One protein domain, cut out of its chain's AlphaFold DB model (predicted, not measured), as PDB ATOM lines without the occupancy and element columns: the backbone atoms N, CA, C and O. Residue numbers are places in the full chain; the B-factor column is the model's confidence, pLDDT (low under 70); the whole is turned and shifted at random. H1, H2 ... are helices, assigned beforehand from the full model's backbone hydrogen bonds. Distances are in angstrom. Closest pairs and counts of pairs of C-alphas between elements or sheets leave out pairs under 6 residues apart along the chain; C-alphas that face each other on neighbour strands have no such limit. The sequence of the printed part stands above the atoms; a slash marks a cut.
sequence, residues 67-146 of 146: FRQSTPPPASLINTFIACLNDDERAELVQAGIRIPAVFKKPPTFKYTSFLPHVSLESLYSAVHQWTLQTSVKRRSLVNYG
ATOM      1  N   PHE A  67     120.837 176.537 139.686       86.19
ATOM      2  CA  PHE A  67     120.760 176.464 138.227       86.19
ATOM      3  C   PHE A  67     119.333 176.359 137.675       86.19
ATOM      4  O   PHE A  67     119.140 176.555 136.482       86.19
ATOM      5  N   ARG A  68     118.329 176.043 138.507       82.44
ATOM      6  CA  ARG A  68     116.927 175.950 138.061       82.44
ATOM      7  C   ARG A  68     116.207 177.295 138.059       82.44
ATOM      8  O   ARG A  68     115.095 177.384 137.556       82.44
ATOM      9  N   GLN A  69     116.817 178.326 138.640       76.25
ATOM     10  CA  GLN A  69     116.175 179.628 138.823       76.25
ATOM     11  C   GLN A  69     116.075 180.422 137.514       76.25
ATOM     12  O   GLN A  69     115.169 181.237 137.369       76.25
ATOM     13  N   SER A  70     116.976 180.185 136.555       77.62
ATOM     14  CA  SER A  70     116.896 180.771 135.217       77.62
ATOM     15  C   SER A  70     117.541 179.874 134.166       77.62
ATOM     16  O   SER A  70     118.534 179.195 134.430       77.62
ATOM     17  N   THR A  71     117.008 179.927 132.948       80.44
ATOM     18  CA  THR A  71     117.584 179.277 131.768       80.44
ATOM     19  C   THR A  71     117.806 180.320 130.666       80.44
ATOM     20  O   THR A  71     116.829 180.856 130.145       80.44
ATOM     21  N   PRO A  72     119.060 180.619 130.298       75.12
ATOM     22  CA  PRO A  72     120.278 180.004 130.820       75.12
ATOM     23  C   PRO A  72     120.689 180.602 132.199       75.12
ATOM     24  O   PRO A  72     120.198 181.675 132.579       75.12
ATOM     25  N   PRO A  73     121.514 179.905 133.004       82.00
ATOM     26  CA  PRO A  73     121.878 180.361 134.349       82.00
ATOM     27  C   PRO A  73     122.646 181.693 134.343       82.00
ATOM     28  O   PRO A  73     123.404 181.976 133.416       82.00
ATOM     29  N   PRO A  74     122.527 182.531 135.384       82.94
ATOM     30  CA  PRO A  74     123.178 183.829 135.371       82.94
ATOM     31  C   PRO A  74     124.692 183.668 135.571       82.94
ATOM     32  O   PRO A  74     125.148 182.927 136.439       82.94
ATOM     33  N   ALA A  75     125.500 184.428 134.830       82.19
ATOM     34  CA  ALA A  75     126.964 184.385 134.947       82.19
ATOM     35  C   ALA A  75     127.477 184.767 136.354       82.19
ATOM     36  O   ALA A  75     128.562 184.353 136.767       82.19
ATOM     37  N   SER A  76     126.695 185.530 137.126       84.81
ATOM     38  CA  SER A  76     126.990 185.843 138.532       84.81
ATOM     39  C   SER A  76     127.017 184.606 139.438       84.81
ATOM     40  O   SER A  76     127.700 184.624 140.465       84.81
ATOM     41  N   LEU A  77     126.344 183.519 139.050       88.81
ATOM     42  CA  LEU A  77     126.376 182.256 139.778       88.81
ATOM     43  C   LEU A  77     127.783 181.647 139.759       88.81
ATOM     44  O   LEU A  77     128.335 181.323 140.808       88.81
ATOM     45  N   ILE A  78     128.411 181.597 138.580       89.88
ATOM     46  CA  ILE A  78     129.789 181.111 138.420       89.88
ATOM     47  C   ILE A  78     130.778 181.989 139.189       89.88
ATOM     48  O   ILE A  78     131.648 181.474 139.883       89.88
ATOM     49  N   ASN A  79     130.594 183.312 139.161       88.56
ATOM     50  CA  ASN A  79     131.408 184.232 139.962       88.56
ATOM     51  C   ASN A  79     131.335 183.926 141.465       88.56
ATOM     52  O   ASN A  79     132.343 184.000 142.165       88.56
ATOM     53  N   THR A  80     130.146 183.567 141.957       90.12
ATOM     54  CA  THR A  80     129.942 183.209 143.367       90.12
ATOM     55  C   THR A  80     130.678 181.917 143.715       90.12
ATOM     56  O   THR A  80     131.313 181.846 144.766       90.12
ATOM     57  N   PHE A  81     130.666 180.921 142.824       89.94
ATOM     58  CA  PHE A  81     131.439 179.693 143.015       89.94
ATOM     59  C   PHE A  81     132.945 179.938 142.981       89.94
ATOM     60  O   PHE A  81     133.637 179.470 143.877       89.94
ATOM     61  N   ILE A  82     133.444 180.748 142.042       90.12
ATOM     62  CA  ILE A  82     134.864 181.136 141.991       90.12
ATOM     63  C   ILE A  82     135.292 181.847 143.289       90.12
ATOM     64  O   ILE A  82     136.388 181.612 143.796       90.12
ATOM     65  N   ALA A  83     134.424 182.684 143.868       89.06
ATOM     66  CA  ALA A  83     134.689 183.328 145.155       89.06
ATOM     67  C   ALA A  83     134.704 182.339 146.341       89.06
ATOM     68  O   ALA A  83     135.364 182.599 147.346       89.06
ATOM     69  N   CYS A  84     134.000 181.205 146.237       90.12
ATOM     70  CA  CYS A  84     133.999 180.153 147.260       90.12
ATOM     71  C   CYS A  84     135.260 179.278 147.247       90.12
ATOM     72  O   CYS A  84     135.495 178.588 148.240       90.12
ATOM     73  N   LEU A  85     136.042 179.294 146.161       90.00
ATOM     74  CA  LEU A  85     137.276 178.515 146.045       90.00
ATOM     75  C   LEU A  85     138.322 178.959 147.082       90.00
ATOM     76  O   LEU A  85     138.253 180.062 147.639       90.00
ATOM     77  N   ASN A  86     139.298 178.108 147.364       88.88
ATOM     78  CA  ASN A  86     140.478 178.476 148.139       88.88
ATOM     79  C   ASN A  86     141.543 179.151 147.242       88.88
ATOM     80  O   ASN A  86     141.334 179.353 146.044       88.88
ATOM     81  N   ASP A  87     142.641 179.621 147.840       87.81
ATOM     82  CA  ASP A  87     143.679 180.344 147.093       87.81
ATOM     83  C   ASP A  87     144.423 179.443 146.097       87.81
ATOM     84  O   ASP A  87     144.730 179.904 144.997       87.81
ATOM     85  N   ASP A  88     144.620 178.169 146.438       90.56
ATOM     86  CA  ASP A  88     145.319 177.186 145.605       90.56
ATOM     87  C   ASP A  88     144.476 176.811 144.374       90.56
ATOM     88  O   ASP A  88     144.933 176.945 143.241       90.56
ATOM     89  N   GLU A  89     143.194 176.488 144.571       91.31
ATOM     90  CA  GLU A  89     142.216 176.225 143.505       91.31
ATOM     91  C   GLU A  89     142.105 177.416 142.541       91.31
ATOM     92  O   GLU A  89     142.024 177.260 141.323       91.31
ATOM     93  N   ARG A  90     142.126 178.648 143.066       87.94
ATOM     94  CA  ARG A  90     142.148 179.849 142.220       87.94
ATOM     95  C   ARG A  90     143.447 179.976 141.432       87.94
ATOM     96  O   ARG A  90     143.401 180.433 140.289       87.94
ATOM     97  N   ALA A  91     144.583 179.639 142.036       89.44
ATOM     98  CA  ALA A  91     145.874 179.691 141.366       89.44
ATOM     99  C   ALA A  91     145.918 178.708 140.189       89.44
ATOM    100  O   ALA A  91     146.368 179.097 139.112       89.44
ATOM    101  N   GLU A  92     145.365 177.503 140.345       92.62
ATOM    102  CA  GLU A  92     145.229 176.523 139.259       92.62
ATOM    103  C   GLU A  92     144.406 177.073 138.084       92.62
ATOM    104  O   GLU A  92     144.834 176.996 136.931       92.62
ATOM    105  N   LEU A  93     143.264 177.717 138.356       88.00
ATOM    106  CA  LEU A  93     142.458 178.343 137.299       88.00
ATOM    107  C   LEU A  93     143.224 179.457 136.570       88.00
ATOM    108  O   LEU A  93     143.128 179.586 135.348       88.00
ATOM    109  N   VAL A  94     144.000 180.263 137.302       88.94
ATOM    110  CA  VAL A  94     144.836 181.318 136.711       88.94
ATOM    111  C   VAL A  94     145.954 180.723 135.853       88.94
ATOM    112  O   VAL A  94     146.204 181.236 134.762       88.94
ATOM    113  N   GLN A  95     146.585 179.632 136.295       91.00
ATOM    114  CA  GLN A  95     147.592 178.899 135.518       91.00
ATOM    115  C   GLN A  95     147.001 178.296 134.239       91.00
ATOM    116  O   GLN A  95     147.636 178.349 133.189       91.00
ATOM    117  N   ALA A  96     145.750 177.832 134.287       88.19
ATOM    118  CA  ALA A  96     144.993 177.397 133.111       88.19
ATOM    119  C   ALA A  96     144.583 178.556 132.170       88.19
ATOM    120  O   ALA A  96     143.874 178.344 131.186       88.19
ATOM    121  N   GLY A  97     145.001 179.796 132.454       83.94
ATOM    122  CA  GLY A  97     144.745 180.974 131.624       83.94
ATOM    123  C   GLY A  97     143.417 181.682 131.914       83.94
ATOM    124  O   GLY A  97     143.041 182.613 131.192       83.94
ATOM    125  N   ILE A  98     142.697 181.293 132.971       84.31
ATOM    126  CA  ILE A  98     141.432 181.924 133.353       84.31
ATOM    127  C   ILE A  98     141.717 183.182 134.178       84.31
ATOM    128  O   ILE A  98     142.219 183.135 135.298       84.31
ATOM    129  N   ARG A  99     141.347 184.351 133.646       78.44
ATOM    130  CA  ARG A  99     141.447 185.614 134.393       78.44
ATOM    131  C   ARG A  99     140.323 185.717 135.419       78.44
ATOM    132  O   ARG A  99     139.165 185.894 135.049       78.44
ATOM    133  N   ILE A 100     140.683 185.686 136.700       79.88
ATOM    134  CA  ILE A 100     139.764 185.893 137.823       79.88
ATOM    135  C   ILE A 100     139.805 187.372 138.253       79.88
ATOM    136  O   ILE A 100     140.842 187.839 138.732       79.88
ATOM    137  N   PRO A 101     138.702 188.134 138.112       75.62
ATOM    138  CA  PRO A 101     138.595 189.489 138.644       75.62
ATOM    139  C   PRO A 101     138.937 189.570 140.134       75.62
ATOM    140  O   PRO A 101     138.483 188.756 140.937       75.62
ATOM    141  N   ALA A 102     139.661 190.621 140.533       74.06
ATOM    142  CA  ALA A 102     140.049 190.844 141.929       74.06
ATOM    143  C   ALA A 102     138.850 190.936 142.895       74.06
ATOM    144  O   ALA A 102     138.989 190.645 144.081       74.06
ATOM    145  N   VAL A 103     137.663 191.282 142.382       71.56
ATOM    146  CA  VAL A 103     136.398 191.318 143.134       71.56
ATOM    147  C   VAL A 103     136.075 189.962 143.780       71.56
ATOM    148  O   VAL A 103     135.494 189.934 144.861       71.56
ATOM    149  N   PHE A 104     136.513 188.848 143.184       72.56
ATOM    150  CA  PHE A 104     136.248 187.491 143.680       72.56
ATOM    151  C   PHE A 104     137.264 186.996 144.717       72.56
ATOM    152  O   PHE A 104     137.176 185.859 145.162       72.56
ATOM    153  N   LYS A 105     138.217 187.843 145.135       70.25
ATOM    154  CA  LYS A 105     139.164 187.525 146.218       70.25
ATOM    155  C   LYS A 105     138.574 187.739 147.614       70.25
ATOM    156  O   LYS A 105     139.156 187.298 148.602       70.25
ATOM    157  N   LYS A 106     137.443 188.448 147.725       77.94
ATOM    158  CA  LYS A 106     136.763 188.626 149.013       77.94
ATOM    159  C   LYS A 106     136.008 187.344 149.370       77.94
ATOM    160  O   LYS A 106     135.286 186.833 148.515       77.94
ATOM    161  N   PRO A 107     136.131 186.846 150.613       77.38
ATOM    162  CA  PRO A 107     135.409 185.655 151.020       77.38
ATOM    163  C   PRO A 107     133.896 185.921 150.975       77.38
ATOM    164  O   PRO A 107     133.454 186.981 151.435       77.38
ATOM    165  N   PRO A 108     133.100 184.985 150.438       84.56
ATOM    166  CA  PRO A 108     131.655 185.124 150.400       84.56
ATOM    167  C   PRO A 108     131.066 185.067 151.814       84.56
ATOM    168  O   PRO A 108     131.641 184.470 152.726       84.56
ATOM    169  N   THR A 109     129.884 185.663 151.986       87.31
ATOM    170  CA  THR A 109     129.151 185.667 153.265       87.31
ATOM    171  C   THR A 109     128.828 184.252 153.741       87.31
ATOM    172  O   THR A 109     128.899 183.966 154.935       87.31
ATOM    173  N   PHE A 110     128.515 183.358 152.802       88.94
ATOM    174  CA  PHE A 110     128.230 181.953 153.058       88.94
ATOM    175  C   PHE A 110     129.117 181.059 152.192       88.94
ATOM    176  O   PHE A 110     129.506 181.427 151.085       88.94
ATOM    177  N   LYS A 111     129.390 179.843 152.671       88.19
ATOM    178  CA  LYS A 111     129.975 178.781 151.843       88.19
ATOM    179  C   LYS A 111     128.875 178.171 150.973       88.19
ATOM    180  O   LYS A 111     128.385 177.088 151.274       88.19
ATOM    181  N   TYR A 112     128.466 178.878 149.922       90.38
ATOM    182  CA  TYR A 112     127.329 178.492 149.075       90.38
ATOM    183  C   TYR A 112     127.465 177.086 148.479       90.38
ATOM    184  O   TYR A 112     126.470 176.385 148.330       90.38
ATOM    185  N   THR A 113     128.695 176.636 148.216       88.12
ATOM    186  CA  THR A 113     128.985 175.273 147.743       88.12
ATOM    187  C   THR A 113     128.502 174.181 148.703       88.12
ATOM    188  O   THR A 113     128.109 173.115 148.250       88.12
ATOM    189  N   SER A 114     128.460 174.452 150.014       89.88
ATOM    190  CA  SER A 114     127.965 173.504 151.026       89.88
ATOM    191  C   SER A 114     126.442 173.346 151.050       89.88
ATOM    192  O   SER A 114     125.938 172.422 151.680       89.88
ATOM    193  N   PHE A 115     125.706 174.226 150.369       91.69
ATOM    194  CA  PHE A 115     124.243 174.184 150.298       91.69
ATOM    195  C   PHE A 115     123.725 173.418 149.082       91.69
ATOM    196  O   PHE A 115     122.517 173.325 148.901       91.69
ATOM    197  N   LEU A 116     124.619 172.895 148.240       88.94
ATOM    198  CA  LEU A 116     124.263 172.162 147.033       88.94
ATOM    199  C   LEU A 116     124.058 170.681 147.377       88.94
ATOM    200  O   LEU A 116     125.048 169.970 147.539       88.94
ATOM    201  N   PRO A 117     122.815 170.172 147.459       85.62
ATOM    202  CA  PRO A 117     122.586 168.739 147.616       85.62
ATOM    203  C   PRO A 117     123.024 167.968 146.364       85.62
ATOM    204  O   PRO A 117     123.591 166.884 146.466       85.62
ATOM    205  N   HIS A 118     122.788 168.542 145.178       82.38
ATOM    206  CA  HIS A 118     123.138 167.951 143.890       82.38
ATOM    207  C   HIS A 118     123.585 169.038 142.911       82.38
ATOM    208  O   HIS A 118     122.961 170.097 142.813       82.38
ATOM    209  N   VAL A 119     124.636 168.754 142.141       82.38
ATOM    210  CA  VAL A 119     125.116 169.626 141.063       82.38
ATOM    211  C   VAL A 119     124.896 168.913 139.737       82.38
ATOM    212  O   VAL A 119     125.524 167.896 139.464       82.38
ATOM    213  N   SER A 120     123.994 169.442 138.908       84.81
ATOM    214  CA  SER A 120     123.853 168.971 137.529       84.81
ATOM    215  C   SER A 120     125.063 169.435 136.724       84.81
ATOM    216  O   SER A 120     125.254 170.640 136.538       84.81
ATOM    217  N   LEU A 121     125.875 168.488 136.245       86.00
ATOM    218  CA  LEU A 121     127.034 168.785 135.401       86.00
ATOM    219  C   LEU A 121     126.623 169.470 134.097       86.00
ATOM    220  O   LEU A 121     127.313 170.379 133.649       86.00
ATOM    221  N   GLU A 122     125.476 169.096 133.532       86.88
ATOM    222  CA  GLU A 122     124.921 169.732 132.336       86.88
ATOM    223  C   GLU A 122     124.621 171.215 132.593       86.88
ATOM    224  O   GLU A 122     125.047 172.095 131.841       86.88
ATOM    225  N   SER A 123     123.936 171.515 133.701       86.56
ATOM    226  CA  SER A 123     123.598 172.896 134.049       86.56
ATOM    227  C   SER A 123     124.834 173.718 134.410       86.56
ATOM    228  O   SER A 123     124.915 174.892 134.049       86.56
ATOM    229  N   LEU A 124     125.809 173.106 135.090       88.56
ATOM    230  CA  LEU A 124     127.088 173.737 135.396       88.56
ATOM    231  C   LEU A 124     127.872 174.044 134.117       88.56
ATOM    232  O   LEU A 124     128.340 175.167 133.954       88.56
ATOM    233  N   TYR A 125     127.979 173.082 133.199       89.50
ATOM    234  CA  TYR A 125     128.650 173.264 131.915       89.50
ATOM    235  C   TYR A 125     128.011 174.404 131.121       89.50
ATOM    236  O   TYR A 125     128.710 175.312 130.681       89.50
ATOM    237  N   SER A 126     126.678 174.410 131.010       88.19
ATOM    238  CA  SER A 126     125.934 175.482 130.342       88.19
ATOM    239  C   SER A 126     126.194 176.851 130.986       88.19
ATOM    240  O   SER A 126     126.498 177.823 130.290       88.19
ATOM    241  N   ALA A 127     126.178 176.924 132.321       89.62
ATOM    242  CA  ALA A 127     126.465 178.149 133.064       89.62
ATOM    243  C   ALA A 127     127.905 178.649 132.847       89.62
ATOM    244  O   ALA A 127     128.118 179.845 132.638       89.62
ATOM    245  N   VAL A 128     128.896 177.751 132.867       89.56
ATOM    246  CA  VAL A 128     130.305 178.084 132.602       89.56
ATOM    247  C   VAL A 128     130.489 178.531 131.156       89.56
ATOM    248  O   VAL A 128     131.118 179.558 130.917       89.56
ATOM    249  N   HIS A 129     129.899 177.821 130.194       88.25
ATOM    250  CA  HIS A 129     129.943 178.182 128.781       88.25
ATOM    251  C   HIS A 129     129.338 179.572 128.533       88.25
ATOM    252  O   HIS A 129     129.906 180.407 127.833       88.25
ATOM    253  N   GLN A 130     128.208 179.889 129.164       86.88
ATOM    254  CA  GLN A 130     127.635 181.224 129.045       86.88
ATOM    255  C   GLN A 130     128.501 182.290 129.736       86.88
ATOM    256  O   GLN A 130     128.661 183.400 129.220       86.88
ATOM    257  N   TRP A 131     129.093 181.967 130.887       88.44
ATOM    258  CA  TRP A 131     130.012 182.855 131.596       88.44
ATOM    259  C   TRP A 131     131.268 183.179 130.765       88.44
ATOM    260  O   TRP A 131     131.686 184.341 130.705       88.44
ATOM    261  N   THR A 132     131.843 182.204 130.055       85.38
ATOM    262  CA  THR A 132     132.999 182.437 129.168       85.38
ATOM    263  C   THR A 132     132.633 183.315 127.968       85.38
ATOM    264  O   THR A 132     133.408 184.201 127.596       85.38
ATOM    265  N   LEU A 133     131.429 183.160 127.405       84.38
ATOM    266  CA  LEU A 133     130.918 184.051 126.358       84.38
ATOM    267  C   LEU A 133     130.740 185.490 126.863       84.38
ATOM    268  O   LEU A 133     131.186 186.437 126.219       84.38
ATOM    269  N   GLN A 134     130.158 185.694 128.045       79.56
ATOM    270  CA  GLN A 134     129.973 187.048 128.583       79.56
ATOM    271  C   GLN A 134     131.299 187.734 128.931       79.56
ATOM    272  O   GLN A 134     131.462 188.938 128.715       79.56
ATOM    273  N   THR A 135     132.269 186.981 129.453       73.31
ATOM    274  CA  THR A 135     133.603 187.514 129.757       73.31
ATOM    275  C   THR A 135     134.437 187.772 128.500       73.31
ATOM    276  O   THR A 135     135.325 188.624 128.539       73.31
ATOM    277  N   SER A 136     134.187 187.088 127.379       67.75
ATOM    278  CA  SER A 136     134.837 187.390 126.094       67.75
ATOM    279  C   SER A 136     134.225 188.616 125.403       67.75
ATOM    280  O   SER A 136     134.964 189.468 124.911       67.75
ATOM    281  N   VAL A 137     132.898 188.780 125.456       62.47
ATOM    282  CA  VAL A 137     132.196 189.960 124.916       62.47
ATOM    283  C   VAL A 137     132.586 191.232 125.670       62.47
ATOM    284  O   VAL A 137     132.996 192.206 125.040       62.47
ATOM    285  N   LYS A 138     132.569 191.212 127.013       60.16
ATOM    286  CA  LYS A 138     133.038 192.352 127.828       60.16
ATOM    287  C   LYS A 138     134.501 192.710 127.561       60.16
ATOM    288  O   LYS A 138     134.879 193.872 127.675       60.16
ATOM    289  N   ARG A 139     135.337 191.729 127.201       57.56
ATOM    290  CA  ARG A 139     136.727 191.982 126.803       57.56
ATOM    291  C   ARG A 139     136.807 192.737 125.478       57.56
ATOM    292  O   ARG A 139     137.531 193.719 125.417       57.56
ATOM    293  N   ARG A 140     136.049 192.336 124.451       57.72
ATOM    294  CA  ARG A 140     136.049 193.028 123.146       57.72
ATOM    295  C   ARG A 140     135.553 194.470 123.246       57.72
ATOM    296  O   ARG A 140     136.137 195.345 122.624       57.72
ATOM    297  N   SER A 141     134.541 194.739 124.072       57.84
ATOM    298  CA  SER A 141     134.060 196.110 124.274       57.84
ATOM    299  C   SER A 141     135.071 197.012 124.986       57.84
ATOM    300  O   SER A 141     135.106 198.195 124.695       57.84
ATOM    301  N   LEU A 142     135.898 196.485 125.900       54.09
ATOM    302  CA  LEU A 142     136.905 197.281 126.621       54.09
ATOM    303  C   LEU A 142     138.163 197.575 125.789       54.09
ATOM    304  O   LEU A 142     138.860 198.538 126.079       54.09
ATOM    305  N   VAL A 143     138.454 196.762 124.770       56.28
ATOM    306  CA  VAL A 143     139.589 196.985 123.856       56.28
ATOM    307  C   VAL A 143     139.261 198.044 122.794       56.28
ATOM    308  O   VAL A 143     140.162 198.709 122.308       56.28
ATOM    309  N   ASN A 144     137.981 198.266 122.476       46.28
ATOM    310  CA  ASN A 144     137.553 199.211 121.434       46.28
ATOM    311  C   ASN A 144     137.493 200.689 121.880       46.28
ATOM    312  O   ASN A 144     137.058 201.534 121.103       46.28
ATOM    313  N   TYR A 145     137.899 201.002 123.113       45.69
ATOM    314  CA  TYR A 145     137.923 202.369 123.661       45.69
ATOM    315  C   TYR A 145     139.301 202.764 124.227       45.69
ATOM    316  O   TYR A 145     139.383 203.719 124.998       45.69
ATOM    317  N   GLY A 146     140.357 202.010 123.901       36.94
ATOM    318  CA  GLY A 146     141.738 202.272 124.320       36.94
ATOM    319  C   GLY A 146     142.593 202.806 123.187       36.94
ATOM    320  O   GLY A 146     142.419 202.302 122.056       36.94
TER     321      GLY A 146
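Overview. This is residues 67 to 146 of the 146 residues of the protein "F-box domain-containing protein" of Glomus cerebriforme (UniProt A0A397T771). The long helix H5 and the shorter H1 make a T: H1 begins beside residues 127 to 134 of H5 and runs away from it, about perpendicular. The three remaining helices lie round the far half of H1, with H3 and H4 packed on it and H2 near it, while residues 136 to 146, of which 136 to 143 belong to H5, stick out as a free arm. The printed part has 80 residues with five named helices, H1 to H5 in chain order, and no named strand; the class is all helix. It is only just compact, close to loose, with a radius of gyration of the C-alphas of 13.7 A and spans of 45 by 30 by 23 A.

Along the chain. H5, residues 121 to 143, is 33.0 A long, from C-alpha 121 at (127.034, 168.785, 135.401) to C-alpha 143 at (139.589, 196.985, 123.856). H1, residues 75 to 84, begins with C-alpha 75 at (126.964, 184.385, 134.947) and is 14.8 A long. H2, residues 87 to 95, is 12.3 A long. H3, residues 102 to 105, and H4, residues 112 to 115, measure 5.5 A and 5.4 A.

Arrangement. H1 is the hub and touches H3, H4 and H5. H5 touches it with residues 127 to 134 alone, at 77 degrees, about perpendicular; the closest C-alphas are those of Ala 75 and Trp 131, 4.8 A apart. The closest C-alphas of H1 and H3 are those of Ala 83 and Phe 104, 4.7 A apart; those of H1 and H4 are Phe 81 and Thr 113, 6.9 A apart. H2 is close to H1 but not clearly touching, with the C-alphas of Ile 82 and Arg 90 closest at 7.4 A. Their tilt is steep at 52 degrees, opposite ways. H2 and H5 are apart. In H1, H2 and H5 every O i to N i+4 pair is within hydrogen-bond range; H3 and H4 are too short for such a pair.

Size, cuts and confidence. The C-alphas farthest apart, those of Pro 117 and Gly 146, are 45.1 A apart. The printed part has no cut, and no link is long. Without residues 136 to 146, which stand free, the body spans 28 by 27 by 18 A. Those same residues have pLDDT under 70; the mean of the printed part is 80.9.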